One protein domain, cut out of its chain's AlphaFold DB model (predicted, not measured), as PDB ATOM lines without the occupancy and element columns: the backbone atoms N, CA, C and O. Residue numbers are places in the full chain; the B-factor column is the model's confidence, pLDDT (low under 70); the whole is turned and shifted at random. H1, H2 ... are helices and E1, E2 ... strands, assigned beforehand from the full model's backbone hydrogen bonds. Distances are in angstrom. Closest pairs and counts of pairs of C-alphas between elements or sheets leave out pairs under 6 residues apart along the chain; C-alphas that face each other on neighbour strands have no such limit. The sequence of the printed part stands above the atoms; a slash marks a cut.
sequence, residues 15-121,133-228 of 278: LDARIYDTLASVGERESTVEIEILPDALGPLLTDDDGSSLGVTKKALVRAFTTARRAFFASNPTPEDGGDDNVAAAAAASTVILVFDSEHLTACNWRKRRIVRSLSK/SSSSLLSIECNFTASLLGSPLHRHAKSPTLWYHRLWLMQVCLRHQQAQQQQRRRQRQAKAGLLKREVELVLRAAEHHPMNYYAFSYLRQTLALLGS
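Overview. This is residues 15 to 121 and 133 to 228 of the 278 residues of an uncharacterized protein of Trichophyton tonsurans (strain CBS 112818) (UniProt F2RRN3). Six helices, H3 to H8, make an up-and-down bundle arranged roughly in two rows, H3, H5 and H7 running one way and H4, H6 and H8 the other, with H5 in the middle. At the end of the bundle where H3 stands, H2 packs on H3, and H1 packs on H3 about perpendicular to it and covers one face of a small three-strand sheet. The turn at residues 179 to 186 sticks out. The printed part has 203 residues, with eight named helices and three named strands in the order H1 E1 E2 E3 H2 H3 H4 H5 H6 H7 H8; the sheet is mixed, in the order E1 E3 E2, and the class is mostly helix. The whole is compact, with a radius of gyration of the C-alphas of 17.0 A and spans of 51 by 44 by 30 A.

Arrangement. In the sheet, the inner strand E3, residues 53 to 57, is parallel to the edge strand E1, residues 34 to 38, at 25 degrees, with N 36 and O 54 at 2.9 A and N 54 and O 34 at 2.8 A. E3 is antiparallel to the other edge strand, E2, residues 45 to 47, at 175 degrees; N 46 and O 55 are 2.8 A apart, and E2 and E3 form a hairpin. H1, residues 15 to 28, is on the sheet in two layers, a helix on one face of a sheet, at a height over the sheet of 10.2 A. H1 touches H3, residues 84 to 100, about perpendicular at 82 degrees, closest at the C-alphas of Ala 24 and Ala 92, 4.5 A. H2, residues 58 to 74, only grazes the sheet with its residues 58 to 61. H2 and H3 form a helical hairpin at a shallow tilt of 34 degrees, only just short of steep, with the C-alphas of Ala 68 and Ala 93 closest at 4.4 A. The hub is H5, residues 134 to 150, which touches H1 and three other helices. H5 touches H4, residues 105 to 121, with its residues 134 to 138 alone, closest at the C-alphas of Leu 119 and Ser 134, 6.0 A. H5 and H6, residues 160 to 180, form a helical hairpin at a shallow tilt of 27 degrees, closest at the C-alphas of Thr 145 and Arg 166, 6.5 A. H5 touches H7, residues 184 to 208, the same way at 25 degrees, closest at the C-alphas of Gly 150 and Ala 205, 5.0 A. H7 and H8, residues 213 to 227, form a helical hairpin at 7 degrees, closest at the C-alphas of Val 202 and Ala 215, 5.4 A. H5 and H8 are apart. Every O i to N i+4 pair is within hydrogen-bond range in H2, H3, H4, H5, H6 and H8; in H1 7 of 10 are, in H7 20 of 21.

Along the chain. E1 begins at C-alpha 34, (12.237, 104.270, -31.615). H1 begins at C-alpha 15, (19.460, 116.980, -16.484). H7 is the longest helix, 36.9 A from first to last C-alpha, and H6 measures 30.5 A. H8 ends at C-alpha 227, (-7.872, 103.296, -54.035).

Size, cuts and confidence. The C-alphas farthest apart, those of Ala 41 and Gln 182, are 55.1 A apart. Residues 122 to 132 are not printed, and C-alphas 121 and 133 are 10.8 A apart across the cut. Of the links that are printed whole, none is long. The mean pLDDT of the printed part is 90.7; residues 76 to 83, 133 to 134 and 180 to 183 are under 70.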
ATOM      1  N   LEU A  15      19.786 118.300 -15.950       93.81
ATOM      2  CA  LEU A  15      19.460 116.980 -16.484       93.81
ATOM      3  C   LEU A  15      17.984 116.871 -16.888       93.81
ATOM      4  O   LEU A  15      17.687 116.363 -17.966       93.81
ATOM      5  N   ASP A  16      17.068 117.376 -16.061       94.69
ATOM      6  CA  ASP A  16      15.637 117.417 -16.383       94.69
ATOM      7  C   ASP A  16      15.339 118.239 -17.635       94.69
ATOM      8  O   ASP A  16      14.546 117.807 -18.473       94.69
ATOM      9  N   ALA A  17      15.990 119.397 -17.775       95.81
ATOM     10  CA  ALA A  17      15.881 120.228 -18.969       95.81
ATOM     11  C   ALA A  17      16.363 119.460 -20.207       95.81
ATOM     12  O   ALA A  17      15.621 119.333 -21.178       95.81
ATOM     13  N   ARG A  18      17.537 118.818 -20.130       96.69
ATOM     14  CA  ARG A  18      18.060 117.985 -21.223       96.69
ATOM     15  C   ARG A  18      17.102 116.853 -21.604       96.69
ATOM     16  O   ARG A  18      16.919 116.586 -22.790       96.69
ATOM     17  N   ILE A  19      16.506 116.171 -20.626       97.69
ATOM     18  CA  ILE A  19      15.533 115.093 -20.870       97.69
ATOM     19  C   ILE A  19      14.299 115.644 -21.584       97.69
ATOM     20  O   ILE A  19      13.859 115.065 -22.577       97.69
ATOM     21  N   TYR A  20      13.759 116.762 -21.095       98.25
ATOM     22  CA  TYR A  20      12.622 117.434 -21.711       98.25
ATOM     23  C   TYR A  20      12.922 117.821 -23.163       98.25
ATOM     24  O   TYR A  20      12.156 117.452 -24.050       98.25
ATOM     25  N   ASP A  21      14.054 118.479 -23.415       97.25
ATOM     26  CA  ASP A  21      14.457 118.930 -24.750       97.25
ATOM     27  C   ASP A  21      14.673 117.748 -25.702       97.25
ATOM     28  O   ASP A  21      14.241 117.773 -26.857       97.25
ATOM     29  N   THR A  22      15.272 116.663 -25.204       97.38
ATOM     30  CA  THR A  22      15.481 115.438 -25.986       97.38
ATOM     31  C   THR A  22      14.145 114.819 -26.399       97.38
ATOM     32  O   THR A  22      13.948 114.518 -27.576       97.38
ATOM     33  N   LEU A  23      13.200 114.681 -25.464       97.94
ATOM     34  CA  LEU A  23      11.855 114.168 -25.748       97.94
ATOM     35  C   LEU A  23      11.077 115.099 -26.686       97.94
ATOM     36  O   LEU A  23      10.421 114.630 -27.613       97.94
ATOM     37  N   ALA A  24      11.164 116.412 -26.475       97.69
ATOM     38  CA  ALA A  24      10.520 117.412 -27.317       97.69
ATOM     39  C   ALA A  24      11.034 117.361 -28.765       97.69
ATOM     40  O   ALA A  24      10.237 117.507 -29.695       97.69
ATOM     41  N   SER A  25      12.330 117.081 -28.957       95.94
ATOM     42  CA  SER A  25      12.944 116.987 -30.285       95.94
ATOM     43  C   SER A  25      12.309 115.910 -31.167       95.94
ATOM     44  O   SER A  25      12.256 116.086 -32.379       95.94
ATOM     45  N   VAL A  26      11.760 114.834 -30.582       96.81
ATOM     46  CA  VAL A  26      11.117 113.727 -31.318       96.81
ATOM     47  C   VAL A  26       9.984 114.227 -32.219       96.81
ATOM     48  O   VAL A  26       9.785 113.716 -33.318       96.81
ATOM     49  N   GLY A  27       9.253 115.252 -31.779       95.38
ATOM     50  CA  GLY A  27       8.117 115.812 -32.509       95.38
ATOM     51  C   GLY A  27       8.483 116.757 -33.649       95.38
ATOM     52  O   GLY A  27       7.565 117.269 -34.283       95.38
ATOM     53  N   GLU A  28       9.778 116.985 -33.884       92.75
ATOM     54  CA  GLU A  28      10.325 117.844 -34.943       92.75
ATOM     55  C   GLU A  28      11.306 117.074 -35.867       92.75
ATOM     56  O   GLU A  28      11.968 117.669 -36.713       92.75
ATOM     57  N   ARG A  29      11.415 115.740 -35.732       92.94
ATOM     58  CA  ARG A  29      12.348 114.907 -36.519       92.94
ATOM     59  C   ARG A  29      11.845 114.624 -37.942       92.94
ATOM     60  O   ARG A  29      10.684 114.286 -38.180       92.94
ATOM     61  N   GLU A  30      12.778 114.643 -38.894       92.12
ATOM     62  CA  GLU A  30      12.547 114.217 -40.286       92.12
ATOM     63  C   GLU A  30      12.620 112.693 -40.488       92.12
ATOM     64  O   GLU A  30      12.280 112.190 -41.562       92.12
ATOM     65  N   SER A  31      12.981 111.950 -39.443       93.62
ATOM     66  CA  SER A  31      12.989 110.488 -39.387       93.62
ATOM     67  C   SER A  31      12.184 109.979 -38.190       93.62
ATOM     68  O   SER A  31      11.906 110.712 -37.241       93.62
ATOM     69  N   THR A  32      11.771 108.714 -38.244       95.94
ATOM     70  CA  THR A  32      11.140 108.041 -37.104       95.94
ATOM     71  C   THR A  32      12.169 107.727 -36.025       95.94
ATOM     72  O   THR A  32      13.276 107.304 -36.353       95.94
ATOM     73  N   VAL A  33      11.774 107.864 -34.763       97.25
ATOM     74  CA  VAL A  33      12.583 107.521 -33.589       97.25
ATOM     75  C   VAL A  33      11.914 106.370 -32.845       97.25
ATOM     76  O   VAL A  33      10.711 106.408 -32.586       97.25
ATOM     77  N   GLU A  34      12.683 105.344 -32.497       97.19
ATOM     78  CA  GLU A  34      12.237 104.270 -31.615       97.19
ATOM     79  C   GLU A  34      12.356 104.712 -30.154       97.19
ATOM     80  O   GLU A  34      13.412 105.153 -29.711       97.19
ATOM     81  N   ILE A  35      11.263 104.623 -29.403       97.88
ATOM     82  CA  ILE A  35      11.166 105.106 -28.028       97.88
ATOM     83  C   ILE A  35      10.945 103.922 -27.091       97.88
ATOM     84  O   ILE A  35       9.953 103.205 -27.211       97.88
ATOM     85  N   GLU A  36      11.811 103.766 -26.099       96.88
ATOM     86  CA  GLU A  36      11.716 102.684 -25.123       96.88
ATOM     87  C   GLU A  36      11.681 103.216 -23.687       96.88
ATOM     88  O   GLU A  36      12.379 104.167 -23.322       96.88
ATOM     89  N   ILE A  37      10.854 102.587 -22.845       97.12
ATOM     90  CA  ILE A  37      10.851 102.862 -21.408       97.12
ATOM     91  C   ILE A  37      11.892 101.980 -20.730       97.12
ATOM     92  O   ILE A  37      11.702 100.773 -20.596       97.12
ATOM     93  N   LEU A  38      12.967 102.602 -20.255       96.50
ATOM     94  CA  LEU A  38      14.098 101.893 -19.671       96.50
ATOM     95  C   LEU A  38      13.849 101.483 -18.210       96.50
ATOM     96  O   LEU A  38      13.199 102.221 -17.454       96.50
ATOM     97  N   PRO A  39      14.445 100.362 -17.763       96.00
ATOM     98  CA  PRO A  39      14.664 100.088 -16.348       96.00
ATOM     99  C   PRO A  39      15.532 101.169 -15.684       96.00
ATOM    100  O   PRO A  39      16.493 101.652 -16.278       96.00
ATOM    101  N   ASP A  40      15.261 101.480 -14.411       93.06
ATOM    102  CA  ASP A  40      15.978 102.522 -13.648       93.06
ATOM    103  C   ASP A  40      17.512 102.318 -13.601       93.06
ATOM    104  O   ASP A  40      18.259 103.284 -13.456       93.06
ATOM    105  N   ALA A  41      17.991 101.076 -13.744       94.06
ATOM    106  CA  ALA A  41      19.414 100.729 -13.695       94.06
ATOM    107  C   ALA A  41      20.240 101.271 -14.877       94.06
ATOM    108  O   ALA A  41      21.456 101.383 -14.758       94.06
ATOM    109  N   LEU A  42      19.601 101.609 -16.003       93.19
ATOM    110  CA  LEU A  42      20.279 102.086 -17.215       93.19
ATOM    111  C   LEU A  42      20.468 103.612 -17.249       93.19
ATOM    112  O   LEU A  42      20.976 104.155 -18.228       93.19
ATOM    113  N   GLY A  43      20.087 104.307 -16.175       93.81
ATOM    114  CA  GLY A  43      20.111 105.765 -16.112       93.81
ATOM    115  C   GLY A  43      18.873 106.404 -16.754       93.81
ATOM    116  O   GLY A  43      18.090 105.731 -17.417       93.81
ATOM    117  N   PRO A  44      18.641 107.709 -16.528       95.50
ATOM    118  CA  PRO A  44      17.354 108.339 -16.815       95.50
ATOM    119  C   PRO A  44      17.054 108.531 -18.304       95.50
ATOM    120  O   PRO A  44      15.878 108.664 -18.651       95.50
ATOM    121  N   LEU A  45      18.090 108.561 -19.144       96.75
ATOM    122  CA  LEU A  45      18.029 108.864 -20.568       96.75
ATOM    123  C   LEU A  45      19.191 108.178 -21.295       96.75
ATOM    124  O   LEU A  45      20.338 108.341 -20.881       96.75
ATOM    125  N   LEU A  46      18.892 107.493 -22.395       96.44
ATOM    126  CA  LEU A  46      19.861 106.986 -23.364       96.44
ATOM    127  C   LEU A  46      19.441 107.431 -24.763       96.44
ATOM    128  O   LEU A  46      18.262 107.392 -25.109       96.44
ATOM    129  N   THR A  47      20.407 107.850 -25.566       94.88
ATOM    130  CA  THR A  47      20.204 108.237 -26.963       94.88
ATOM    131  C   THR A  47      21.250 107.546 -27.807       94.88
ATOM    132  O   THR A  47      22.407 107.488 -27.394       94.88
ATOM    133  N   ASP A  48      20.844 107.056 -28.968       91.88
ATOM    134  CA  ASP A  48      21.779 106.581 -29.984       91.88
ATOM    135  C   ASP A  48      22.518 107.761 -30.639       91.88
ATOM    136  O   ASP A  48      21.977 108.873 -30.688       91.88
ATOM    137  N   ASP A  49      23.721 107.523 -31.160       87.50
ATOM    138  CA  ASP A  49      24.558 108.561 -31.785       87.50
ATOM    139  C   ASP A  49      23.871 109.151 -33.030       87.50
ATOM    140  O   ASP A  49      23.901 110.363 -33.259       87.50
ATOM    141  N   ASP A  50      23.151 108.306 -33.773       87.12
ATOM    142  CA  ASP A  50      22.382 108.689 -34.961       87.12
ATOM    143  C   ASP A  50      20.997 109.275 -34.616       87.12
ATOM    144  O   ASP A  50      20.263 109.759 -35.484       87.12
ATOM    145  N   GLY A  51      20.607 109.252 -33.335       85.00
ATOM    146  CA  GLY A  51      19.314 109.745 -32.858       85.00
ATOM    147  C   GLY A  51      18.103 108.923 -33.316       85.00
ATOM    148  O   GLY A  51      16.975 109.406 -33.212       85.00
ATOM    149  N   SER A  52      18.321 107.703 -33.818       93.25
ATOM    150  CA  SER A  52      17.284 106.740 -34.221       93.25
ATOM    151  C   SER A  52      16.540 106.113 -33.050       93.25
ATOM    152  O   SER A  52      15.391 105.707 -33.220       93.25
ATOM    153  N   SER A  53      17.166 106.061 -31.874       96.19
ATOM    154  CA  SER A  53      16.614 105.407 -30.689       96.19
ATOM    155  C   SER A  53      16.747 106.290 -29.453       96.19
ATOM    156  O   SER A  53      17.762 106.958 -29.239       96.19
ATOM    157  N   LEU A  54      15.702 106.277 -28.629       97.44
ATOM    158  CA  LEU A  54      15.555 107.066 -27.417       97.44
ATOM    159  C   LEU A  54      15.029 106.183 -26.284       97.44
ATOM    160  O   LEU A  54      13.866 105.787 -26.268       97.44
ATOM    161  N   GLY A  55      15.869 105.936 -25.289       97.94
ATOM    162  CA  GLY A  55      15.474 105.293 -24.048       97.94
ATOM    163  C   GLY A  55      15.251 106.322 -22.944       97.94
ATOM    164  O   GLY A  55      16.097 107.183 -22.714       97.94
ATOM    165  N   VAL A  56      14.139 106.236 -22.217       98.12
ATOM    166  CA  VAL A  56      13.857 107.107 -21.064       98.12
ATOM    167  C   VAL A  56      13.281 106.304 -19.904       98.12
ATOM    168  O   VAL A  56      12.413 105.455 -20.085       98.12
ATOM    169  N   THR A  57      13.729 106.560 -18.676       97.94
ATOM    170  CA  THR A  57      13.116 105.901 -17.508       97.94
ATOM    171  C   THR A  57      11.734 106.469 -17.224       97.94
ATOM    172  O   THR A  57      11.449 107.645 -17.461       97.94
ATOM    173  N   LYS A  58      10.869 105.663 -16.602       97.19
ATOM    174  CA  LYS A  58       9.525 106.112 -16.218       97.19
ATOM    175  C   LYS A  58       9.553 107.343 -15.300       97.19
ATOM    176  O   LYS A  58       8.728 108.237 -15.463       97.19
ATOM    177  N   LYS A  59      10.493 107.410 -14.348       96.88
ATOM    178  CA  LYS A  59      10.640 108.555 -13.428       96.88
ATOM    179  C   LYS A  59      11.019 109.835 -14.173       96.88
ATOM    180  O   LYS A  59      10.398 110.871 -13.945       96.88
ATOM    181  N   ALA A  60      11.994 109.751 -15.078       97.75
ATOM    182  CA  ALA A  60      12.406 110.866 -15.927       97.75
ATOM    183  C   ALA A  60      11.255 111.351 -16.820       97.75
ATOM    184  O   ALA A  60      10.965 112.545 -16.866       97.75
ATOM    185  N   LEU A  61      10.529 110.420 -17.446       98.12
ATOM    186  CA  LEU A  61       9.396 110.751 -18.302       98.12
ATOM    187  C   LEU A  61       8.253 111.432 -17.526       98.12
ATOM    188  O   LEU A  61       7.665 112.384 -18.027       98.12
ATOM    189  N   VAL A  62       7.962 111.009 -16.290       98.25
ATOM    190  CA  VAL A  62       6.955 111.666 -15.428       98.25
ATOM    191  C   VAL A  62       7.359 113.103 -15.070       98.25
ATOM    192  O   VAL A  62       6.507 113.999 -15.064       98.25
ATOM    193  N   ARG A  63       8.647 113.350 -14.792       97.62
ATOM    194  CA  ARG A  63       9.168 114.707 -14.538       97.62
ATOM    195  C   ARG A  63       9.013 115.579 -15.783       97.62
ATOM    196  O   ARG A  63       8.386 116.635 -15.703       97.62
ATOM    197  N   ALA A  64       9.466 115.087 -16.936       98.38
ATOM    198  CA  ALA A  64       9.327 115.777 -18.216       98.38
ATOM    199  C   ALA A  64       7.855 116.061 -18.564       98.38
ATOM    200  O   ALA A  64       7.522 117.183 -18.939       98.38
ATOM    201  N   PHE A  65       6.953 115.096 -18.356       98.38
ATOM    202  CA  PHE A  65       5.509 115.275 -18.531       98.38
ATOM    203  C   PHE A  65       4.944 116.384 -17.637       98.38
ATOM    204  O   PHE A  65       4.134 117.192 -18.087       98.38
ATOM    205  N   THR A  66       5.372 116.454 -16.377       98.00
ATOM    206  CA  THR A  66       4.906 117.492 -15.448       98.00
ATOM    207  C   THR A  66       5.322 118.885 -15.925       98.00
ATOM    208  O   THR A  66       4.504 119.809 -15.907       98.00
ATOM    209  N   THR A  67       6.560 119.027 -16.403       97.44
ATOM    210  CA  THR A  67       7.061 120.260 -17.027       97.44
ATOM    211  C   THR A  67       6.283 120.594 -18.299       97.44
ATOM    212  O   THR A  67       5.780 121.710 -18.433       97.44
ATOM    213  N   ALA A  68       6.085 119.611 -19.181       97.81
ATOM    214  CA  ALA A  68       5.337 119.757 -20.426       97.81
ATOM    215  C   ALA A  68       3.908 120.228 -20.186       97.81
ATOM    216  O   ALA A  68       3.447 121.180 -20.806       97.81
ATOM    217  N   ARG A  69       3.205 119.607 -19.238       96.50
ATOM    218  CA  ARG A  69       1.828 119.964 -18.910       96.50
ATOM    219  C   ARG A  69       1.727 121.421 -18.461       96.50
ATOM    220  O   ARG A  69       0.834 122.129 -18.914       96.50
ATOM    221  N   ARG A  70       2.647 121.886 -17.608       95.31
ATOM    222  CA  ARG A  70       2.691 123.294 -17.175       95.31
ATOM    223  C   ARG A  70       2.930 124.230 -18.358       95.31
ATOM    224  O   ARG A  70       2.172 125.180 -18.522       95.31
ATOM    225  N   ALA A  71       3.926 123.932 -19.193       93.62
ATOM    226  CA  ALA A  71       4.256 124.740 -20.365       93.62
ATOM    227  C   ALA A  71       3.092 124.810 -21.370       93.62
ATOM    228  O   ALA A  71       2.712 125.896 -21.797       93.62
ATOM    229  N   PHE A  72       2.467 123.668 -21.675       94.19
ATOM    230  CA  PHE A  72       1.371 123.559 -22.640       94.19
ATOM    231  C   PHE A  72       0.153 124.410 -22.258       94.19
ATOM    232  O   PHE A  72      -0.429 125.091 -23.102       94.19
ATOM    233  N   PHE A  73      -0.230 124.406 -20.979       89.94
ATOM    234  CA  PHE A  73      -1.355 125.219 -20.512       89.94
ATOM    235  C   PHE A  73      -0.976 126.688 -20.282       89.94
ATOM    236  O   PHE A  73      -1.836 127.552 -20.428       89.94
ATOM    237  N   ALA A  74       0.295 126.993 -19.994       87.75
ATOM    238  CA  ALA A  74       0.777 128.371 -19.888       87.75
ATOM    239  C   ALA A  74       0.841 129.086 -21.248       87.75
ATOM    240  O   ALA A  74       0.575 130.281 -21.315       87.75
ATOM    241  N   SER A  75       1.134 128.364 -22.336       76.44
ATOM    242  CA  SER A  75       1.233 128.937 -23.690       76.44
ATOM    243  C   SER A  75      -0.091 129.439 -24.290       76.44
ATOM    244  O   SER A  75      -0.069 129.979 -25.389       76.44
ATOM    245  N   ASN A  76      -1.213 129.279 -23.576       67.12
ATOM    246  CA  ASN A  76      -2.588 129.444 -24.049       67.12
ATOM    247  C   ASN A  76      -2.849 128.606 -25.324       67.12
ATOM    248  O   ASN A  76      -2.471 128.998 -26.424       67.12
ATOM    249  N   PRO A  77      -3.473 127.419 -25.222       59.06
ATOM    250  CA  PRO A  77      -3.542 126.438 -26.311       59.06
ATOM    251  C   PRO A  77      -4.432 126.854 -27.502       59.06
ATOM    252  O   PRO A  77      -4.778 126.003 -28.332       59.06
ATOM    253  N   THR A  78      -4.814 128.127 -27.612       63.47
ATOM    254  CA  THR A  78      -5.425 128.705 -28.806       63.47
ATOM    255  C   THR A  78      -4.312 129.087 -29.793       63.47
ATOM    256  O   THR A  78      -3.550 130.023 -29.563       63.47
ATOM    257  N   PRO A  79      -4.183 128.392 -30.938       57.09
ATOM    258  CA  PRO A  79      -3.172 128.722 -31.944       57.09
ATOM    259  C   PRO A  79      -3.448 130.056 -32.653       57.09
ATOM    260  O   PRO A  79      -2.703 130.412 -33.562       57.09
ATOM    261  N   GLU A  80      -4.542 130.740 -32.314       57.50
ATOM    262  CA  GLU A  80      -5.076 131.896 -33.032       57.50
ATOM    263  C   GLU A  80      -4.253 133.164 -32.761       57.50
ATOM    264  O   GLU A  80      -3.876 133.828 -33.733       57.50
ATOM    265  N   ASP A  81      -3.805 133.359 -31.513       54.00
ATOM    266  CA  ASP A  81      -3.240 134.629 -31.016       54.00
ATOM    267  C   ASP A  81      -1.806 134.531 -30.456       54.00
ATOM    268  O   ASP A  81      -1.245 135.514 -29.970       54.00
ATOM    269  N   GLY A  82      -1.187 133.348 -30.495       58.75
ATOM    270  CA  GLY A  82       0.172 133.143 -29.986       58.75
ATOM    271  C   GLY A  82       1.258 133.599 -30.968       58.75
ATOM    272  O   GLY A  82       1.199 133.266 -32.154       58.75
ATOM    273  N   GLY A  83       2.279 134.305 -30.464       68.88
ATOM    274  CA  GLY A  83       3.536 134.523 -31.193       68.88
ATOM    275  C   GLY A  83       4.266 133.206 -31.496       68.88
ATOM    276  O   GLY A  83       3.979 132.179 -30.875       68.88
ATOM    277  N   ASP A  84       5.214 133.226 -32.441       73.94
ATOM    278  CA  ASP A  84       5.911 132.019 -32.926       73.94
ATOM    279  C   ASP A  84       6.573 131.207 -31.792       73.94
ATOM    280  O   ASP A  84       6.504 129.975 -31.794       73.94
ATOM    281  N   ASP A  85       7.102 131.880 -30.765       75.56
ATOM    282  CA  ASP A  85       7.712 131.241 -29.588       75.56
ATOM    283  C   ASP A  85       6.701 130.429 -28.760       75.56
ATOM    284  O   ASP A  85       7.001 129.321 -28.309       75.56
ATOM    285  N   ASN A  86       5.463 130.923 -28.616       83.44
ATOM    286  CA  ASN A  86       4.401 130.193 -27.914       83.44
ATOM    287  C   ASN A  86       3.986 128.939 -28.691       83.44
ATOM    288  O   ASN A  86       3.696 127.906 -28.087       83.44
ATOM    289  N   VAL A  87       3.990 129.004 -30.027       86.75
ATOM    290  CA  VAL A  87       3.691 127.847 -30.882       86.75
ATOM    291  C   VAL A  87       4.790 126.793 -30.766       86.75
ATOM    292  O   VAL A  87       4.472 125.609 -30.650       86.75
ATOM    293  N   ALA A  88       6.063 127.195 -30.756       88.81
ATOM    294  CA  ALA A  88       7.188 126.280 -30.574       88.81
ATOM    295  C   ALA A  88       7.173 125.619 -29.183       88.81
ATOM    296  O   ALA A  88       7.312 124.399 -29.075       88.81
ATOM    297  N   ALA A  89       6.916 126.392 -28.123       91.56
ATOM    298  CA  ALA A  89       6.803 125.868 -26.763       91.56
ATOM    299  C   ALA A  89       5.631 124.881 -26.617       91.56
ATOM    300  O   ALA A  89       5.795 123.794 -26.056       91.56
ATOM    301  N   ALA A  90       4.463 125.215 -27.173       93.75
ATOM    302  CA  ALA A  90       3.302 124.332 -27.180       93.75
ATOM    303  C   ALA A  90       3.533 123.072 -28.035       93.75
ATOM    304  O   ALA A  90       3.083 121.987 -27.658       93.75
ATOM    305  N   ALA A  91       4.284 123.175 -29.137       94.31
ATOM    306  CA  ALA A  91       4.698 122.029 -29.942       94.31
ATOM    307  C   ALA A  91       5.579 121.071 -29.139       94.31
ATOM    308  O   ALA A  91       5.214 119.901 -29.001       94.31
ATOM    309  N   ALA A  92       6.662 121.581 -28.547       96.50
ATOM    310  CA  ALA A  92       7.560 120.825 -27.678       96.50
ATOM    311  C   ALA A  92       6.792 120.146 -26.534       96.50
ATOM    312  O   ALA A  92       6.900 118.935 -26.327       96.50
ATOM    313  N   ALA A  93       5.932 120.900 -25.850       97.62
ATOM    314  CA  ALA A  93       5.143 120.383 -24.745       97.62
ATOM    315  C   ALA A  93       4.138 119.308 -25.195       97.62
ATOM    316  O   ALA A  93       4.028 118.262 -24.555       97.62
ATOM    317  N   SER A  94       3.446 119.512 -26.322       97.69
ATOM    318  CA  SER A  94       2.518 118.518 -26.881       97.69
ATOM    319  C   SER A  94       3.220 117.209 -27.251       97.69
ATOM    320  O   SER A  94       2.644 116.139 -27.064       97.69
ATOM    321  N   THR A  95       4.468 117.280 -27.727       98.38
ATOM    322  CA  THR A  95       5.295 116.107 -28.030       98.38
ATOM    323  C   THR A  95       5.534 115.291 -26.765       98.38
ATOM    324  O   THR A  95       5.177 114.117 -26.719       98.38
ATOM    325  N   VAL A  96       6.071 115.918 -25.714       98.56
ATOM    326  CA  VAL A  96       6.373 115.237 -24.444       98.56
ATOM    327  C   VAL A  96       5.102 114.676 -23.801       98.56
ATOM    328  O   VAL A  96       5.107 113.551 -23.297       98.56
ATOM    329  N   ILE A  97       3.993 115.423 -23.862       98.50
ATOM    330  CA  ILE A  97       2.684 114.957 -23.393       98.50
ATOM    331  C   ILE A  97       2.273 113.672 -24.112       98.50
ATOM    332  O   ILE A  97       1.905 112.718 -23.440       98.50
ATOM    333  N   LEU A  98       2.369 113.618 -25.442       98.44
ATOM    334  CA  LEU A  98       1.939 112.455 -26.225       98.44
ATOM    335  C   LEU A  98       2.910 111.268 -26.139       98.44
ATOM    336  O   LEU A  98       2.476 110.124 -26.265       98.44
ATOM    337  N   VAL A  99       4.200 111.499 -25.871       98.19
ATOM    338  CA  VAL A  99       5.138 110.415 -25.524       98.19
ATOM    339  C   VAL A  99       4.730 109.754 -24.202       98.19
ATOM    340  O   VAL A  99       4.790 108.533 -24.083       98.19
ATOM    341  N   PHE A 100       4.249 110.526 -23.224       98.31
ATOM    342  CA  PHE A 100       3.772 109.982 -21.949       98.31
ATOM    343  C   PHE A 100       2.352 109.393 -22.019       98.31
ATOM    344  O   PHE A 100       2.111 108.300 -21.504       98.31
ATOM    345  N   ASP A 101       1.416 110.104 -22.645       97.69
ATOM    346  CA  ASP A 101      -0.013 109.793 -22.683       97.69
ATOM    347  C   ASP A 101      -0.564 109.854 -24.115       97.69
ATOM    348  O   ASP A 101      -0.855 110.922 -24.659       97.69
ATOM    349  N   SER A 102      -0.747 108.677 -24.715       97.00
ATOM    350  CA  SER A 102      -1.273 108.526 -26.072       97.00
ATOM    351  C   SER A 102      -2.729 108.973 -26.235       97.00
ATOM    352  O   SER A 102      -3.160 109.223 -27.358       97.00
ATOM    353  N   GLU A 103      -3.497 109.077 -25.146       96.62
ATOM    354  CA  GLU A 103      -4.921 109.441 -25.175       96.62
ATOM    355  C   GLU A 103      -5.169 110.924 -24.863       96.62
ATOM    356  O   GLU A 103      -6.311 111.341 -24.664       96.62
ATOM    357  N   HIS A 104      -4.120 111.751 -24.841       96.81
ATOM    358  CA  HIS A 104      -4.250 113.167 -24.517       96.81
ATOM    359  C   HIS A 104      -4.869 113.981 -25.676       96.81
ATOM    360  O   HIS A 104      -4.182 114.666 -26.446       96.81
ATOM    361  N   LEU A 105      -6.203 113.937 -25.777       95.69
ATOM    362  CA  LEU A 105      -7.003 114.543 -26.851       95.69
ATOM    363  C   LEU A 105      -6.693 116.024 -27.096       95.69
ATOM    364  O   LEU A 105      -6.565 116.433 -28.246       95.69
ATOM    365  N   THR A 106      -6.513 116.827 -26.046       95.12
ATOM    366  CA  THR A 106      -6.229 118.265 -26.191       95.12
ATOM    367  C   THR A 106      -4.893 118.524 -26.889       95.12
ATOM    368  O   THR A 106      -4.794 119.432 -27.709       95.12
ATOM    369  N   ALA A 107      -3.873 117.703 -26.616       96.06
ATOM    370  CA  ALA A 107      -2.562 117.836 -27.259       96.06
ATOM    371  C   ALA A 107      -2.645 117.391 -28.722       96.06
ATOM    372  O   ALA A 107      -2.171 118.090 -29.613       96.06
ATOM    373  N   CYS A 108      -3.334 116.277 -28.976       96.50
ATOM    374  CA  CYS A 108      -3.611 115.780 -30.320       96.50
ATOM    375  C   CYS A 108      -4.367 116.819 -31.176       96.50
ATOM    376  O   CYS A 108      -3.918 117.185 -32.263       96.50
ATOM    377  N   ASN A 109      -5.468 117.376 -30.662       95.06
ATOM    378  CA  ASN A 109      -6.252 118.402 -31.353       95.06
ATOM    379  C   ASN A 109      -5.459 119.694 -31.566       95.06
ATOM    380  O   ASN A 109      -5.543 120.284 -32.642       95.06
ATOM    381  N   TRP A 110      -4.638 120.111 -30.597       95.12
ATOM    382  CA  TRP A 110      -3.747 121.256 -30.774       95.12
ATOM    383  C   TRP A 110      -2.801 121.062 -31.969       95.12
ATOM    384  O   TRP A 110      -2.696 121.952 -32.817       95.12
ATOM    385  N   ARG A 111      -2.192 119.875 -32.111       95.69
ATOM    386  CA  ARG A 111      -1.319 119.553 -33.256       95.69
ATOM    387  C   ARG A 111      -2.078 119.568 -34.585       95.69
ATOM    388  O   ARG A 111      -1.573 120.122 -35.562       95.69
ATOM    389  N   LYS A 112      -3.319 119.060 -34.626       94.81
ATOM    390  CA  LYS A 112      -4.189 119.183 -35.817       94.81
ATOM    391  C   LYS A 112      -4.412 120.647 -36.196       94.81
ATOM    392  O   LYS A 112      -4.243 121.008 -37.360       94.81
ATOM    393  N   ARG A 113      -4.744 121.501 -35.219       92.69
ATOM    394  CA  ARG A 113      -4.954 122.937 -35.452       92.69
ATOM    395  C   ARG A 113      -3.678 123.635 -35.942       92.69
ATOM    396  O   ARG A 113      -3.761 124.422 -36.884       92.69
ATOM    397  N   ARG A 114      -2.498 123.300 -35.390       91.69
ATOM    398  CA  ARG A 114      -1.183 123.787 -35.872       91.69
ATOM    399  C   ARG A 114      -0.996 123.496 -37.366       91.69
ATOM    400  O   ARG A 114      -0.631 124.393 -38.121       91.69
ATOM    401  N   ILE A 115      -1.291 122.270 -37.797       92.31
ATOM    402  CA  ILE A 115      -1.165 121.854 -39.202       92.31
ATOM    403  C   ILE A 115      -2.146 122.613 -40.096       92.31
ATOM    404  O   ILE A 115      -1.737 123.162 -41.115       92.31
ATOM    405  N   VAL A 116      -3.425 122.696 -39.712       90.69
ATOM    406  CA  VAL A 116      -4.444 123.418 -40.495       90.69
ATOM    407  C   VAL A 116      -4.067 124.892 -40.671       90.69
ATOM    408  O   VAL A 116      -4.122 125.400 -41.790       90.69
ATOM    409  N   ARG A 117      -3.607 125.560 -39.604       86.62
ATOM    410  CA  ARG A 117      -3.133 126.955 -39.660       86.62
ATOM    411  C   ARG A 117      -1.900 127.112 -40.550       86.62
ATOM    412  O   ARG A 117      -1.802 128.079 -41.299       86.62
ATOM    413  N   SER A 118      -0.956 126.176 -40.484       86.19
ATOM    414  CA  SER A 118       0.221 126.209 -41.359       86.19
ATOM    415  C   SER A 118      -0.164 126.065 -42.832       86.19
ATOM    416  O   SER A 118       0.453 126.704 -43.680       86.19
ATOM    417  N   LEU A 119      -1.168 125.242 -43.140       85.56
ATOM    418  CA  LEU A 119      -1.663 125.052 -44.503       85.56
ATOM    419  C   LEU A 119      -2.446 126.269 -45.012       85.56
ATOM    420  O   LEU A 119      -2.314 126.611 -46.183       85.56
ATOM    421  N   SER A 120      -3.225 126.942 -44.157       82.19
ATOM    422  CA  SER A 120      -3.982 128.136 -44.559       82.19
ATOM    423  C   SER A 120      -3.084 129.345 -44.829       82.19
ATOM    424  O   SER A 120      -3.286 130.033 -45.826       82.19
ATOM    425  N   LYS A 121      -2.045 129.566 -44.009       75.31
ATOM    426  CA  LYS A 121      -1.076 130.665 -44.201       75.31
ATOM    427  C   LYS A 121      -0.345 130.590 -45.547       75.31
ATOM    428  O   LYS A 121      -0.091 131.618 -46.163       75.31
ATOM    429  N   SER A 133       8.237 124.366 -45.085       64.25
ATOM    430  CA  SER A 133       7.238 124.125 -46.122       64.25
ATOM    431  C   SER A 133       6.156 123.230 -45.510       64.25
ATOM    432  O   SER A 133       6.471 122.325 -44.743       64.25
ATOM    433  N   SER A 134       4.877 123.466 -45.783       65.12
ATOM    434  CA  SER A 134       3.773 122.598 -45.334       65.12
ATOM    435  C   SER A 134       4.074 121.109 -45.504       65.12
ATOM    436  O   SER A 134       3.690 120.287 -44.677       65.12
ATOM    437  N   SER A 135       4.813 120.777 -46.562       73.31
ATOM    438  CA  SER A 135       5.325 119.440 -46.840       73.31
ATOM    439  C   SER A 135       6.285 118.927 -45.755       73.31
ATOM    440  O   SER A 135       6.168 117.769 -45.365       73.31
ATOM    441  N   SER A 136       7.176 119.772 -45.226       85.19
ATOM    442  CA  SER A 136       8.034 119.468 -44.070       85.19
ATOM    443  C   SER A 136       7.202 119.230 -42.804       85.19
ATOM    444  O   SER A 136       7.342 118.170 -42.202       85.19
ATOM    445  N   LEU A 137       6.254 120.112 -42.453       91.44
ATOM    446  CA  LEU A 137       5.443 119.934 -41.235       91.44
ATOM    447  C   LEU A 137       4.585 118.657 -41.275       91.44
ATOM    448  O   LEU A 137       4.496 117.933 -40.286       91.44
ATOM    449  N   LEU A 138       3.966 118.356 -42.422       93.31
ATOM    450  CA  LEU A 138       3.213 117.113 -42.611       93.31
ATOM    451  C   LEU A 138       4.118 115.879 -42.521       93.31
ATOM    452  O   LEU A 138       3.712 114.871 -41.942       93.31
ATOM    453  N   SER A 139       5.330 115.952 -43.078       93.50
ATOM    454  CA  SER A 139       6.311 114.868 -42.990       93.50
ATOM    455  C   SER A 139       6.760 114.635 -41.548       93.50
ATOM    456  O   SER A 139       6.738 113.498 -41.083       93.50
ATOM    457  N   ILE A 140       7.089 115.704 -40.822       95.38
ATOM    458  CA  ILE A 140       7.459 115.670 -39.404       95.38
ATOM    459  C   ILE A 140       6.335 115.050 -38.571       95.38
ATOM    460  O   ILE A 140       6.575 114.113 -37.811       95.38
ATOM    461  N   GLU A 141       5.084 115.482 -38.761       97.31
ATOM    462  CA  GLU A 141       3.953 114.890 -38.037       97.31
ATOM    463  C   GLU A 141       3.765 113.408 -38.397       97.31
ATOM    464  O   GLU A 141       3.401 112.585 -37.547       97.31
ATOM    465  N   CYS A 142       4.037 113.031 -39.652       96.56
ATOM    466  CA  CYS A 142       3.974 111.634 -40.057       96.56
ATOM    467  C   CYS A 142       5.006 110.783 -39.323       96.56
ATOM    468  O   CYS A 142       4.663 109.714 -38.823       96.56
ATOM    469  N   ASN A 143       6.237 111.274 -39.229       97.19
ATOM    470  CA  ASN A 143       7.307 110.593 -38.518       97.19
ATOM    471  C   ASN A 143       7.035 110.533 -37.019       97.19
ATOM    472  O   ASN A 143       7.230 109.486 -36.408       97.19
ATOM    473  N   PHE A 144       6.528 111.613 -36.427       98.19
ATOM    474  CA  PHE A 144       6.187 111.654 -35.011       98.19
ATOM    475  C   PHE A 144       5.107 110.622 -34.660       98.19
ATOM    476  O   PHE A 144       5.285 109.799 -33.764       98.19
ATOM    477  N   THR A 145       4.007 110.602 -35.417       97.94
ATOM    478  CA  THR A 145       2.925 109.625 -35.205       97.94
ATOM    479  C   THR A 145       3.381 108.186 -35.440       97.94
ATOM    480  O   THR A 145       2.998 107.301 -34.678       97.94
ATOM    481  N   ALA A 146       4.238 107.947 -36.438       97.94
ATOM    482  CA  ALA A 146       4.848 106.639 -36.666       97.94
ATOM    483  C   ALA A 146       5.798 106.225 -35.527       97.94
ATOM    484  O   ALA A 146       5.771 105.071 -35.112       97.94
ATOM    485  N   SER A 147       6.568 107.167 -34.973       98.12
ATOM    486  CA  SER A 147       7.447 106.942 -33.816       98.12
ATOM    487  C   SER A 147       6.635 106.488 -32.605       98.12
ATOM    488  O   SER A 147       6.946 105.468 -32.005       98.12
ATOM    489  N   LEU A 148       5.527 107.168 -32.290       98.19
ATOM    490  CA  LEU A 148       4.659 106.776 -31.174       98.19
ATOM    491  C   LEU A 148       4.004 105.400 -31.378       98.19
ATOM    492  O   LEU A 148       3.930 104.610 -30.442       98.19
ATOM    493  N   LEU A 149       3.506 105.116 -32.587       97.69
ATOM    494  CA  LEU A 149       2.748 103.895 -32.888       97.69
ATOM    495  C   LEU A 149       3.630 102.654 -33.113       97.69
ATOM    496  O   LEU A 149       3.169 101.541 -32.866       97.69
ATOM    497  N   GLY A 150       4.857 102.832 -33.612       96.44
ATOM    498  CA  GLY A 150       5.784 101.749 -33.967       96.44
ATOM    499  C   GLY A 150       6.851 101.435 -32.912       96.44
ATOM    500  O   GLY A 150       7.564 100.437 -33.038       96.44
ATOM    501  N   SER A 151       6.976 102.275 -31.888       96.81
ATOM    502  CA  SER A 151       7.864 102.033 -30.748       96.81
ATOM    503  C   SER A 151       7.311 100.955 -29.807       96.81
ATOM    504  O   SER A 151       6.093 100.748 -29.794       96.81
ATOM    505  N   PRO A 152       8.153 100.312 -28.970       94.62
ATOM    506  CA  PRO A 152       7.741  99.363 -27.922       94.62
ATOM    507  C   PRO A 152       6.985 100.034 -26.750       94.62
ATOM    508  O   PRO A 152       7.241  99.806 -25.568       94.62
ATOM    509  N   LEU A 153       5.999 100.873 -27.072       93.69
ATOM    510  CA  LEU A 153       5.131 101.592 -26.151       93.69
ATOM    511  C   LEU A 153       3.734 100.957 -26.176       93.69
ATOM    512  O   LEU A 153       2.859 101.329 -26.961       93.69
ATOM    513  N   HIS A 154       3.492  99.997 -25.279       82.50
ATOM    514  CA  HIS A 154       2.280  99.159 -25.303       82.50
ATOM    515  C   HIS A 154       0.930  99.896 -25.170       82.50
ATOM    516  O   HIS A 154      -0.143  99.327 -25.383       82.50
ATOM    517  N   ARG A 155       0.919 101.152 -24.723       91.56
ATOM    518  CA  ARG A 155      -0.322 101.944 -24.675       91.56
ATOM    519  C   ARG A 155      -0.577 102.635 -26.009       91.56
ATOM    520  O   ARG A 155      -1.712 102.653 -26.475       91.56
ATOM    521  N   HIS A 156       0.489 103.100 -26.647       96.50
ATOM    522  CA  HIS A 156       0.459 103.882 -27.871       96.50
ATOM    523  C   HIS A 156       0.076 103.047 -29.080       96.50
ATOM    524  O   HIS A 156      -0.827 103.432 -29.814       96.50
ATOM    525  N   ALA A 157       0.680 101.871 -29.253       94.56
ATOM    526  CA  ALA A 157       0.433 101.035 -30.426       94.56
ATOM    527  C   ALA A 157      -1.046 100.615 -30.576       94.56
ATOM    528  O   ALA A 157      -1.508 100.379 -31.690       94.56
ATOM    529  N   LYS A 158      -1.833 100.588 -29.491       94.50
ATOM    530  CA  LYS A 158      -3.285 100.318 -29.508       94.50
ATOM    531  C   LYS A 158      -4.161 101.550 -29.240       94.50
ATOM    532  O   LYS A 158      -5.348 101.391 -28.966       94.50
ATOM    533  N   SER A 159      -3.588 102.749 -29.289       96.38
ATOM    534  CA  SER A 159      -4.290 103.992 -28.979       96.38
ATOM    535  C   SER A 159      -5.304 104.350 -30.071       96.38
ATOM    536  O   SER A 159      -4.886 104.685 -31.185       96.38
ATOM    537  N   PRO A 160      -6.625 104.338 -29.801       96.75
ATOM    538  CA  PRO A 160      -7.600 104.850 -30.759       96.75
ATOM    539  C   PRO A 160      -7.287 106.297 -31.154       96.75
ATOM    540  O   PRO A 160      -7.320 106.619 -32.340       96.75
ATOM    541  N   THR A 161      -6.930 107.153 -30.190       97.81
ATOM    542  CA  THR A 161      -6.628 108.570 -30.432       97.81
ATOM    543  C   THR A 161      -5.507 108.754 -31.454       97.81
ATOM    544  O   THR A 161      -5.679 109.510 -32.417       97.81
ATOM    545  N   LEU A 162      -4.389 108.036 -31.305       97.94
ATOM    546  CA  LEU A 162      -3.268 108.137 -32.241       97.94
ATOM    547  C   LEU A 162      -3.600 107.559 -33.621       97.94
ATOM    548  O   LEU A 162      -3.250 108.176 -34.627       97.94
ATOM    549  N   TRP A 163      -4.316 106.433 -33.704       97.94
ATOM    550  CA  TRP A 163      -4.725 105.866 -34.997       97.94
ATOM    551  C   TRP A 163      -5.714 106.763 -35.749       97.94
ATOM    552  O   TRP A 163      -5.600 106.919 -36.967       97.94
ATOM    553  N   TYR A 164      -6.650 107.410 -35.047       97.50
ATOM    554  CA  TYR A 164      -7.542 108.396 -35.661       97.50
ATOM    555  C   TYR A 164      -6.797 109.658 -36.100       97.50
ATOM    556  O   TYR A 164      -7.083 110.197 -37.170       97.50
ATOM    557  N   HIS A 165      -5.818 110.118 -35.319       97.62
ATOM    558  CA  HIS A 165      -4.951 111.231 -35.712       97.62
ATOM    559  C   HIS A 165      -4.123 110.899 -36.956       97.62
ATOM    560  O   HIS A 165      -4.091 111.685 -37.901       97.62
ATOM    561  N   ARG A 166      -3.538 109.697 -37.006       97.75
ATOM    562  CA  ARG A 166      -2.806 109.171 -38.166       97.75
ATOM    563  C   ARG A 166      -3.699 109.117 -39.410       97.75
ATOM    564  O   ARG A 166      -3.292 109.581 -40.472       97.75
ATOM    565  N   LEU A 167      -4.932 108.616 -39.285       97.31
ATOM    566  CA  LEU A 167      -5.898 108.572 -40.389       97.31
ATOM    567  C   LEU A 167      -6.236 109.968 -40.916       97.31
ATOM    568  O   LEU A 167      -6.193 110.201 -42.125       97.31
ATOM    569  N   TRP A 168      -6.544 110.896 -40.010       97.31
ATOM    570  CA  TRP A 168      -6.792 112.292 -40.359       97.31
ATOM    571  C   TRP A 168      -5.586 112.899 -41.091       97.31
ATOM    572  O   TRP A 168      -5.743 113.540 -42.131       97.31
ATOM    573  N   LEU A 169      -4.367 112.626 -40.616       95.94
ATOM    574  CA  LEU A 169      -3.140 113.111 -41.238       95.94
ATOM    575  C   LEU A 169      -2.958 112.557 -42.658       95.94
ATOM    576  O   LEU A 169      -2.588 113.312 -43.557       95.94
ATOM    577  N   MET A 170      -3.277 111.280 -42.898       94.12
ATOM    578  CA  MET A 170      -3.254 110.699 -44.247       94.12
ATOM    579  C   MET A 170      -4.234 111.394 -45.192       94.12
ATOM    580  O   MET A 170      -3.881 111.697 -46.332       94.12
ATOM    581  N   GLN A 171      -5.443 111.708 -44.724       92.69
ATOM    582  CA  GLN A 171      -6.425 112.460 -45.513       92.69
ATOM    583  C   GLN A 171      -5.909 113.858 -45.873       92.69
ATOM    584  O   GLN A 171      -6.064 114.306 -47.011       92.69
ATOM    585  N   VAL A 172      -5.275 114.552 -44.924       91.88
ATOM    586  CA  VAL A 172      -4.663 115.869 -45.161       91.88
ATOM    587  C   VAL A 172      -3.509 115.767 -46.163       91.88
ATOM    588  O   VAL A 172      -3.497 116.516 -47.140       91.88
ATOM    589  N   CYS A 173      -2.594 114.809 -45.990       89.25
ATOM    590  CA  CYS A 173      -1.454 114.604 -46.889       89.25
ATOM    591  C   CYS A 173      -1.901 114.312 -48.326       89.25
ATOM    592  O   CYS A 173      -1.386 114.910 -49.271       89.25
ATOM    593  N   LEU A 174      -2.892 113.432 -48.502       86.31
ATOM    594  CA  LEU A 174      -3.407 113.077 -49.824       86.31
ATOM    595  C   LEU A 174      -4.088 114.261 -50.517       86.31
ATOM    596  O   LEU A 174      -3.848 114.470 -51.707       86.31
ATOM    597  N   ARG A 175      -4.881 115.063 -49.792       85.81
ATOM    598  CA  ARG A 175      -5.491 116.289 -50.339       85.81
ATOM    599  C   ARG A 175      -4.433 117.319 -50.733       85.81
ATOM    600  O   ARG A 175      -4.484 117.849 -51.839       85.81
ATOM    601  N   HIS A 176      -3.444 117.550 -49.869       82.31
ATOM    602  CA  HIS A 176      -2.356 118.488 -50.146       82.31
ATOM    603  C   HIS A 176      -1.535 118.057 -51.373       82.31
ATOM    604  O   HIS A 176      -1.256 118.860 -52.261       82.31
ATOM    605  N   GLN A 177      -1.213 116.766 -51.489       79.50
ATOM    606  CA  GLN A 177      -0.465 116.241 -52.629       79.50
ATOM    607  C   GLN A 177      -1.257 116.315 -53.948       79.50
ATOM    608  O   GLN A 177      -0.667 116.554 -55.002       79.50
ATOM    609  N   GLN A 178      -2.581 116.118 -53.907       77.56
ATOM    610  CA  GLN A 178      -3.454 116.271 -55.078       77.56
ATOM    611  C   GLN A 178      -3.478 117.712 -55.599       77.56
ATOM    612  O   GLN A 178      -3.454 117.902 -56.811       77.56
ATOM    613  N   ALA A 179      -3.472 118.706 -54.706       75.56
ATOM    614  CA  ALA A 179      -3.430 120.115 -55.094       75.56
ATOM    615  C   ALA A 179      -2.095 120.515 -55.757       75.56
ATOM    616  O   ALA A 179      -2.074 121.376 -56.629       75.56
ATOM    617  N   GLN A 180      -0.986 119.871 -55.372       69.19
ATOM    618  CA  GLN A 180       0.371 120.243 -55.795       69.19
ATOM    619  C   GLN A 180       0.869 119.532 -57.073       69.19
ATOM    620  O   GLN A 180       1.835 119.980 -57.688       69.19
ATOM    621  N   GLN A 181       0.281 118.402 -57.492       65.19
ATOM    622  CA  GLN A 181       0.857 117.560 -58.557       65.19
ATOM    623  C   GLN A 181       0.020 117.527 -59.845       65.19
ATOM    624  O   GLN A 181      -1.024 116.886 -59.908       65.19
ATOM    625  N   GLN A 182       0.567 118.089 -60.931       59.09
ATOM    626  CA  GLN A 182      -0.010 118.009 -62.286       59.09
ATOM    627  C   GLN A 182       0.318 116.693 -63.035       59.09
ATOM    628  O   GLN A 182      -0.269 116.415 -64.080       59.09
ATOM    629  N   GLN A 183       1.223 115.836 -62.528       67.12
ATOM    630  CA  GLN A 183       1.725 114.664 -63.274       67.12
ATOM    631  C   GLN A 183       1.350 113.304 -62.649       67.12
ATOM    632  O   GLN A 183       1.940 112.843 -61.669       67.12
ATOM    633  N   ARG A 184       0.425 112.588 -63.309       71.50
ATOM    634  CA  ARG A 184      -0.151 111.292 -62.879       71.50
ATOM    635  C   ARG A 184       0.863 110.185 -62.536       71.50
ATOM    636  O   ARG A 184       0.600 109.371 -61.653       71.50
ATOM    637  N   ARG A 185       2.012 110.111 -63.224       75.12
ATOM    638  CA  ARG A 185       3.034 109.067 -62.970       75.12
ATOM    639  C   ARG A 185       3.721 109.238 -61.611       75.12
ATOM    640  O   ARG A 185       3.837 108.261 -60.875       75.12
ATOM    641  N   ARG A 186       4.102 110.470 -61.256       74.31
ATOM    642  CA  ARG A 186       4.713 110.793 -59.953       74.31
ATOM    643  C   ARG A 186       3.737 110.536 -58.805       74.31
ATOM    644  O   ARG A 186       4.116 109.961 -57.791       74.31
ATOM    645  N   GLN A 187       2.458 110.844 -59.019       76.19
ATOM    646  CA  GLN A 187       1.401 110.580 -58.047       76.19
ATOM    647  C   GLN A 187       1.244 109.082 -57.732       76.19
ATOM    648  O   GLN A 187       1.111 108.710 -56.569       76.19
ATOM    649  N   ARG A 188       1.296 108.205 -58.748       80.25
ATOM    650  CA  ARG A 188       1.222 106.745 -58.548       80.25
ATOM    651  C   ARG A 188       2.396 106.208 -57.726       80.25
ATOM    652  O   ARG A 188       2.173 105.434 -56.801       80.25
ATOM    653  N   GLN A 189       3.620 106.636 -58.034       82.44
ATOM    654  CA  GLN A 189       4.817 106.221 -57.291       82.44
ATOM    655  C   GLN A 189       4.777 106.704 -55.837       82.44
ATOM    656  O   GLN A 189       5.039 105.928 -54.922       82.44
ATOM    657  N   ALA A 190       4.366 107.953 -55.613       81.81
ATOM    658  CA  ALA A 190       4.208 108.505 -54.274       81.81
ATOM    659  C   ALA A 190       3.140 107.758 -53.453       81.81
ATOM    660  O   ALA A 190       3.388 107.431 -52.295       81.81
ATOM    661  N   LYS A 191       1.994 107.403 -54.059       85.81
ATOM    662  CA  LYS A 191       0.966 106.568 -53.408       85.81
ATOM    663  C   LYS A 191       1.501 105.188 -53.015       85.81
ATOM    664  O   LYS A 191       1.212 104.725 -51.918       85.81
ATOM    665  N   ALA A 192       2.283 104.542 -53.882       87.50
ATOM    666  CA  ALA A 192       2.879 103.239 -53.585       87.50
ATOM    667  C   ALA A 192       3.905 103.321 -52.439       87.50
ATOM    668  O   ALA A 192       3.879 102.496 -51.530       87.50
ATOM    669  N   GLY A 193       4.765 104.345 -52.446       89.69
ATOM    670  CA  GLY A 193       5.727 104.582 -51.367       89.69
ATOM    671  C   GLY A 193       5.069 104.951 -50.035       89.69
ATOM    672  O   GLY A 193       5.587 104.600 -48.979       89.69
ATOM    673  N   LEU A 194       3.925 105.640 -50.065       89.94
ATOM    674  CA  LEU A 194       3.112 105.883 -48.874       89.94
ATOM    675  C   LEU A 194       2.494 104.580 -48.357       89.94
ATOM    676  O   LEU A 194       2.668 104.253 -47.192       89.94
ATOM    677  N   LEU A 195       1.852 103.797 -49.231       92.44
ATOM    678  CA  LEU A 195       1.251 102.517 -48.851       92.44
ATOM    679  C   LEU A 195       2.263 101.582 -48.185       92.44
ATOM    680  O   LEU A 195       1.956 100.992 -47.155       92.44
ATOM    681  N   LYS A 196       3.465 101.466 -48.762       95.25
ATOM    682  CA  LYS A 196       4.532 100.636 -48.201       95.25
ATOM    683  C   LYS A 196       4.848 101.038 -46.755       95.25
ATOM    684  O   LYS A 196       4.832 100.177 -45.883       95.25
ATOM    685  N   ARG A 197       5.034 102.339 -46.500       95.00
ATOM    686  CA  ARG A 197       5.311 102.880 -45.159       95.00
ATOM    687  C   ARG A 197       4.173 102.624 -44.172       95.00
ATOM    688  O   ARG A 197       4.427 102.248 -43.034       95.00
ATOM    689  N   GLU A 198       2.920 102.772 -44.600       96.31
ATOM    690  CA  GLU A 198       1.774 102.511 -43.718       96.31
ATOM    691  C   GLU A 198       1.602 101.024 -43.396       96.31
ATOM    692  O   GLU A 198       1.239 100.681 -42.272       96.31
ATOM    693  N   VAL A 199       1.881 100.133 -44.353       97.06
ATOM    694  CA  VAL A 199       1.895  98.686 -44.101       97.06
ATOM    695  C   VAL A 199       3.002  98.334 -43.107       97.06
ATOM    696  O   VAL A 199       2.726  97.635 -42.137       97.06
ATOM    697  N   GLU A 200       4.218  98.849 -43.302       96.75
ATOM    698  CA  GLU A 200       5.344  98.638 -42.380       96.75
ATOM    699  C   GLU A 200       5.011  99.110 -40.958       96.75
ATOM    700  O   GLU A 200       5.217  98.366 -40.002       96.75
ATOM    701  N   LEU A 201       4.413 100.297 -40.811       96.88
ATOM    702  CA  LEU A 201       3.984 100.821 -39.514       96.88
ATOM    703  C   LEU A 201       2.954  99.913 -38.828       96.88
ATOM    704  O   LEU A 201       3.057  99.651 -37.631       96.88
ATOM    705  N   VAL A 202       1.952  99.435 -39.571       96.69
ATOM    706  CA  VAL A 202       0.899  98.562 -39.028       96.69
ATOM    707  C   VAL A 202       1.464  97.212 -38.604       96.69
ATOM    708  O   VAL A 202       1.088  96.715 -37.544       96.69
ATOM    709  N   LEU A 203       2.369  96.635 -39.397       95.44
ATOM    710  CA  LEU A 203       3.043  95.387 -39.043       95.44
ATOM    711  C   LEU A 203       3.897  95.564 -37.789       95.44
ATOM    712  O   LEU A 203       3.767  94.775 -36.858       95.44
ATOM    713  N   ARG A 204       4.659  96.656 -37.702       94.50
ATOM    714  CA  ARG A 204       5.454  96.983 -36.515       94.50
ATOM    715  C   ARG A 204       4.590  97.183 -35.267       94.50
ATOM    716  O   ARG A 204       4.881  96.650 -34.206       94.50
ATOM    717  N   ALA A 205       3.460  97.879 -35.383       95.00
ATOM    718  CA  ALA A 205       2.507  98.007 -34.278       95.00
ATOM    719  C   ALA A 205       1.838  96.667 -33.895       95.00
ATOM    720  O   ALA A 205       1.367  96.512 -32.764       95.00
ATOM    721  N   ALA A 206       1.762  95.710 -34.827       92.06
ATOM    722  CA  ALA A 206       1.232  94.369 -34.593       92.06
ATOM    723  C   ALA A 206       2.253  93.421 -33.938       92.06
ATOM    724  O   ALA A 206       1.833  92.497 -33.245       92.06
ATOM    725  N   GLU A 207       3.560  93.670 -34.088       92.31
ATOM    726  CA  GLU A 207       4.614  92.979 -33.323       92.31
ATOM    727  C   GLU A 207       4.434  93.225 -31.817       92.31
ATOM    728  O   GLU A 207       4.479  92.292 -31.018       92.31
ATOM    729  N   HIS A 208       4.127  94.471 -31.438       88.31
ATOM    730  CA  HIS A 208       3.907  94.860 -30.038       88.31
ATOM    731  C   HIS A 208       2.538  94.438 -29.492       88.31
ATOM    732  O   HIS A 208       2.382  94.249 -28.283       88.31
ATOM    733  N   HIS A 209       1.535  94.303 -30.368       87.00
ATOM    734  CA  HIS A 209       0.185  93.860 -30.020       87.00
ATOM    735  C   HIS A 209      -0.410  92.932 -31.082       87.00
ATOM    736  O   HIS A 209      -0.968  93.407 -32.078       87.00
ATOM    737  N   PRO A 210      -0.410  91.613 -30.832       86.69
ATOM    738  CA  PRO A 210      -1.144  90.675 -31.666       86.69
ATOM    739  C   PRO A 210      -2.619  91.084 -31.771       86.69
ATOM    740  O   PRO A 210      -3.226  91.514 -30.790       86.69
ATOM    741  N   MET A 211      -3.209  90.942 -32.960       87.12
ATOM    742  CA  MET A 211      -4.617  91.287 -33.222       87.12
ATOM    743  C   MET A 211      -4.970  92.763 -32.963       87.12
ATOM    744  O   MET A 211      -6.082  93.077 -32.534       87.12
ATOM    745  N   ASN A 212      -4.047  93.683 -33.250       93.75
ATOM    746  CA  ASN A 212      -4.260  95.121 -33.103       93.75
ATOM    747  C   ASN A 212      -5.397  95.651 -34.003       93.75
ATOM    748  O   ASN A 212      -5.189  96.066 -35.147       93.75
ATOM    749  N   TYR A 213      -6.622  95.642 -33.473       95.00
ATOM    750  CA  TYR A 213      -7.828  96.020 -34.207       95.00
ATOM    751  C   TYR A 213      -7.733  97.428 -34.805       95.00
ATOM    752  O   TYR A 213      -8.126  97.626 -35.957       95.00
ATOM    753  N   TYR A 214      -7.188  98.394 -34.058       96.12
ATOM    754  CA  TYR A 214      -7.075  99.777 -34.515       96.12
ATOM    755  C   TYR A 214      -6.086  99.919 -35.672       96.12
ATOM    756  O   TYR A 214      -6.444 100.533 -36.676       96.12
ATOM    757  N   ALA A 215      -4.918  99.275 -35.597       96.50
ATOM    758  CA  ALA A 215      -3.923  99.296 -36.670       96.50
ATOM    759  C   ALA A 215      -4.472  98.695 -37.977       96.50
ATOM    760  O   ALA A 215      -4.400  99.309 -39.044       96.50
ATOM    761  N   PHE A 216      -5.111  97.523 -37.907       96.62
ATOM    762  CA  PHE A 216      -5.695  96.895 -39.097       96.62
ATOM    763  C   PHE A 216      -6.938  97.635 -39.612       96.62
ATOM    764  O   PHE A 216      -7.187  97.661 -40.819       96.62
ATOM    765  N   SER A 217      -7.726  98.256 -38.729       96.75
ATOM    766  CA  SER A 217      -8.842  99.120 -39.133       96.75
ATOM    767  C   SER A 217      -8.356 100.381 -39.845       96.75
ATOM    768  O   SER A 217      -8.908 100.754 -40.882       96.75
ATOM    769  N   TYR A 218      -7.289 100.999 -39.335       97.44
ATOM    770  CA  TYR A 218      -6.587 102.101 -39.984       97.44
ATOM    771  C   TYR A 218      -6.073 101.701 -41.372       97.44
ATOM    772  O   TYR A 218      -6.312 102.421 -42.343       97.44
ATOM    773  N   LEU A 219      -5.438 100.528 -41.500       96.56
ATOM    774  CA  LEU A 219      -4.905 100.057 -42.780       96.56
ATOM    775  C   LEU A 219      -6.001  99.906 -43.840       96.56
ATOM    776  O   LEU A 219      -5.839 100.376 -44.964       96.56
ATOM    777  N   ARG A 220      -7.143  99.302 -43.482       96.12
ATOM    778  CA  ARG A 220      -8.289  99.161 -44.399       96.12
ATOM    779  C   ARG A 220      -8.806 100.517 -44.883       96.12
ATOM    780  O   ARG A 220      -9.060 100.683 -46.074       96.12
ATOM    781  N   GLN A 221      -8.933 101.486 -43.979       95.56
ATOM    782  CA  GLN A 221      -9.383 102.838 -44.325       95.56
ATOM    783  C   GLN A 221      -8.358 103.574 -45.198       95.56
ATOM    784  O   GLN A 221      -8.728 104.244 -46.160       95.56
ATOM    785  N   THR A 222      -7.068 103.389 -44.927       93.25
ATOM    786  CA  THR A 222      -5.977 103.961 -45.728       93.25
ATOM    787  C   THR A 222      -5.927 103.361 -47.134       93.25
ATOM    788  O   THR A 222      -5.769 104.087 -48.114       93.25
ATOM    789  N   LEU A 223      -6.140 102.050 -47.272       93.25
ATOM    790  CA  LEU A 223      -6.271 101.389 -48.574       93.25
ATOM    791  C   LEU A 223      -7.456 101.943 -49.373       93.25
ATOM    792  O   LEU A 223      -7.301 102.237 -50.559       93.25
ATOM    793  N   ALA A 224      -8.608 102.148 -48.724       91.81
ATOM    794  CA  ALA A 224      -9.768 102.776 -49.352       91.81
ATOM    795  C   ALA A 224      -9.449 104.207 -49.824       91.81
ATOM    796  O   ALA A 224      -9.700 104.538 -50.980       91.81
ATOM    797  N   LEU A 225      -8.795 105.023 -48.986       89.75
ATOM    798  CA  LEU A 225      -8.344 106.377 -49.343       89.75
ATOM    799  C   LEU A 225      -7.415 106.402 -50.566       89.75
ATOM    800  O   LEU A 225      -7.504 107.292 -51.413       89.75
ATOM    801  N   LEU A 226      -6.498 105.440 -50.663       87.50
ATOM    802  CA  LEU A 226      -5.539 105.366 -51.764       87.50
ATOM    803  C   LEU A 226      -6.177 104.860 -53.066       87.50
ATOM    804  O   LEU A 226      -5.779 105.328 -54.145       87.50
ATOM    805  N   GLY A 227      -7.138 103.937 -52.944       82.50
ATOM    806  CA  GLY A 227      -7.872 103.296 -54.035       82.50
ATOM    807  C   GLY A 227      -8.981 104.157 -54.642       82.50
ATOM    808  O   GLY A 227      -9.172 104.110 -55.857       82.50
ATOM    809  N   SER A 228      -9.651 104.995 -53.845       75.50
ATOM    810  CA  SER A 228     -10.661 105.936 -54.338       75.50
ATOM    811  C   SER A 228     -10.001 107.036 -55.174       75.50
ATOM    812  O   SER A 228      -9.465 108.031 -54.679       75.50
TER     813      SER A 228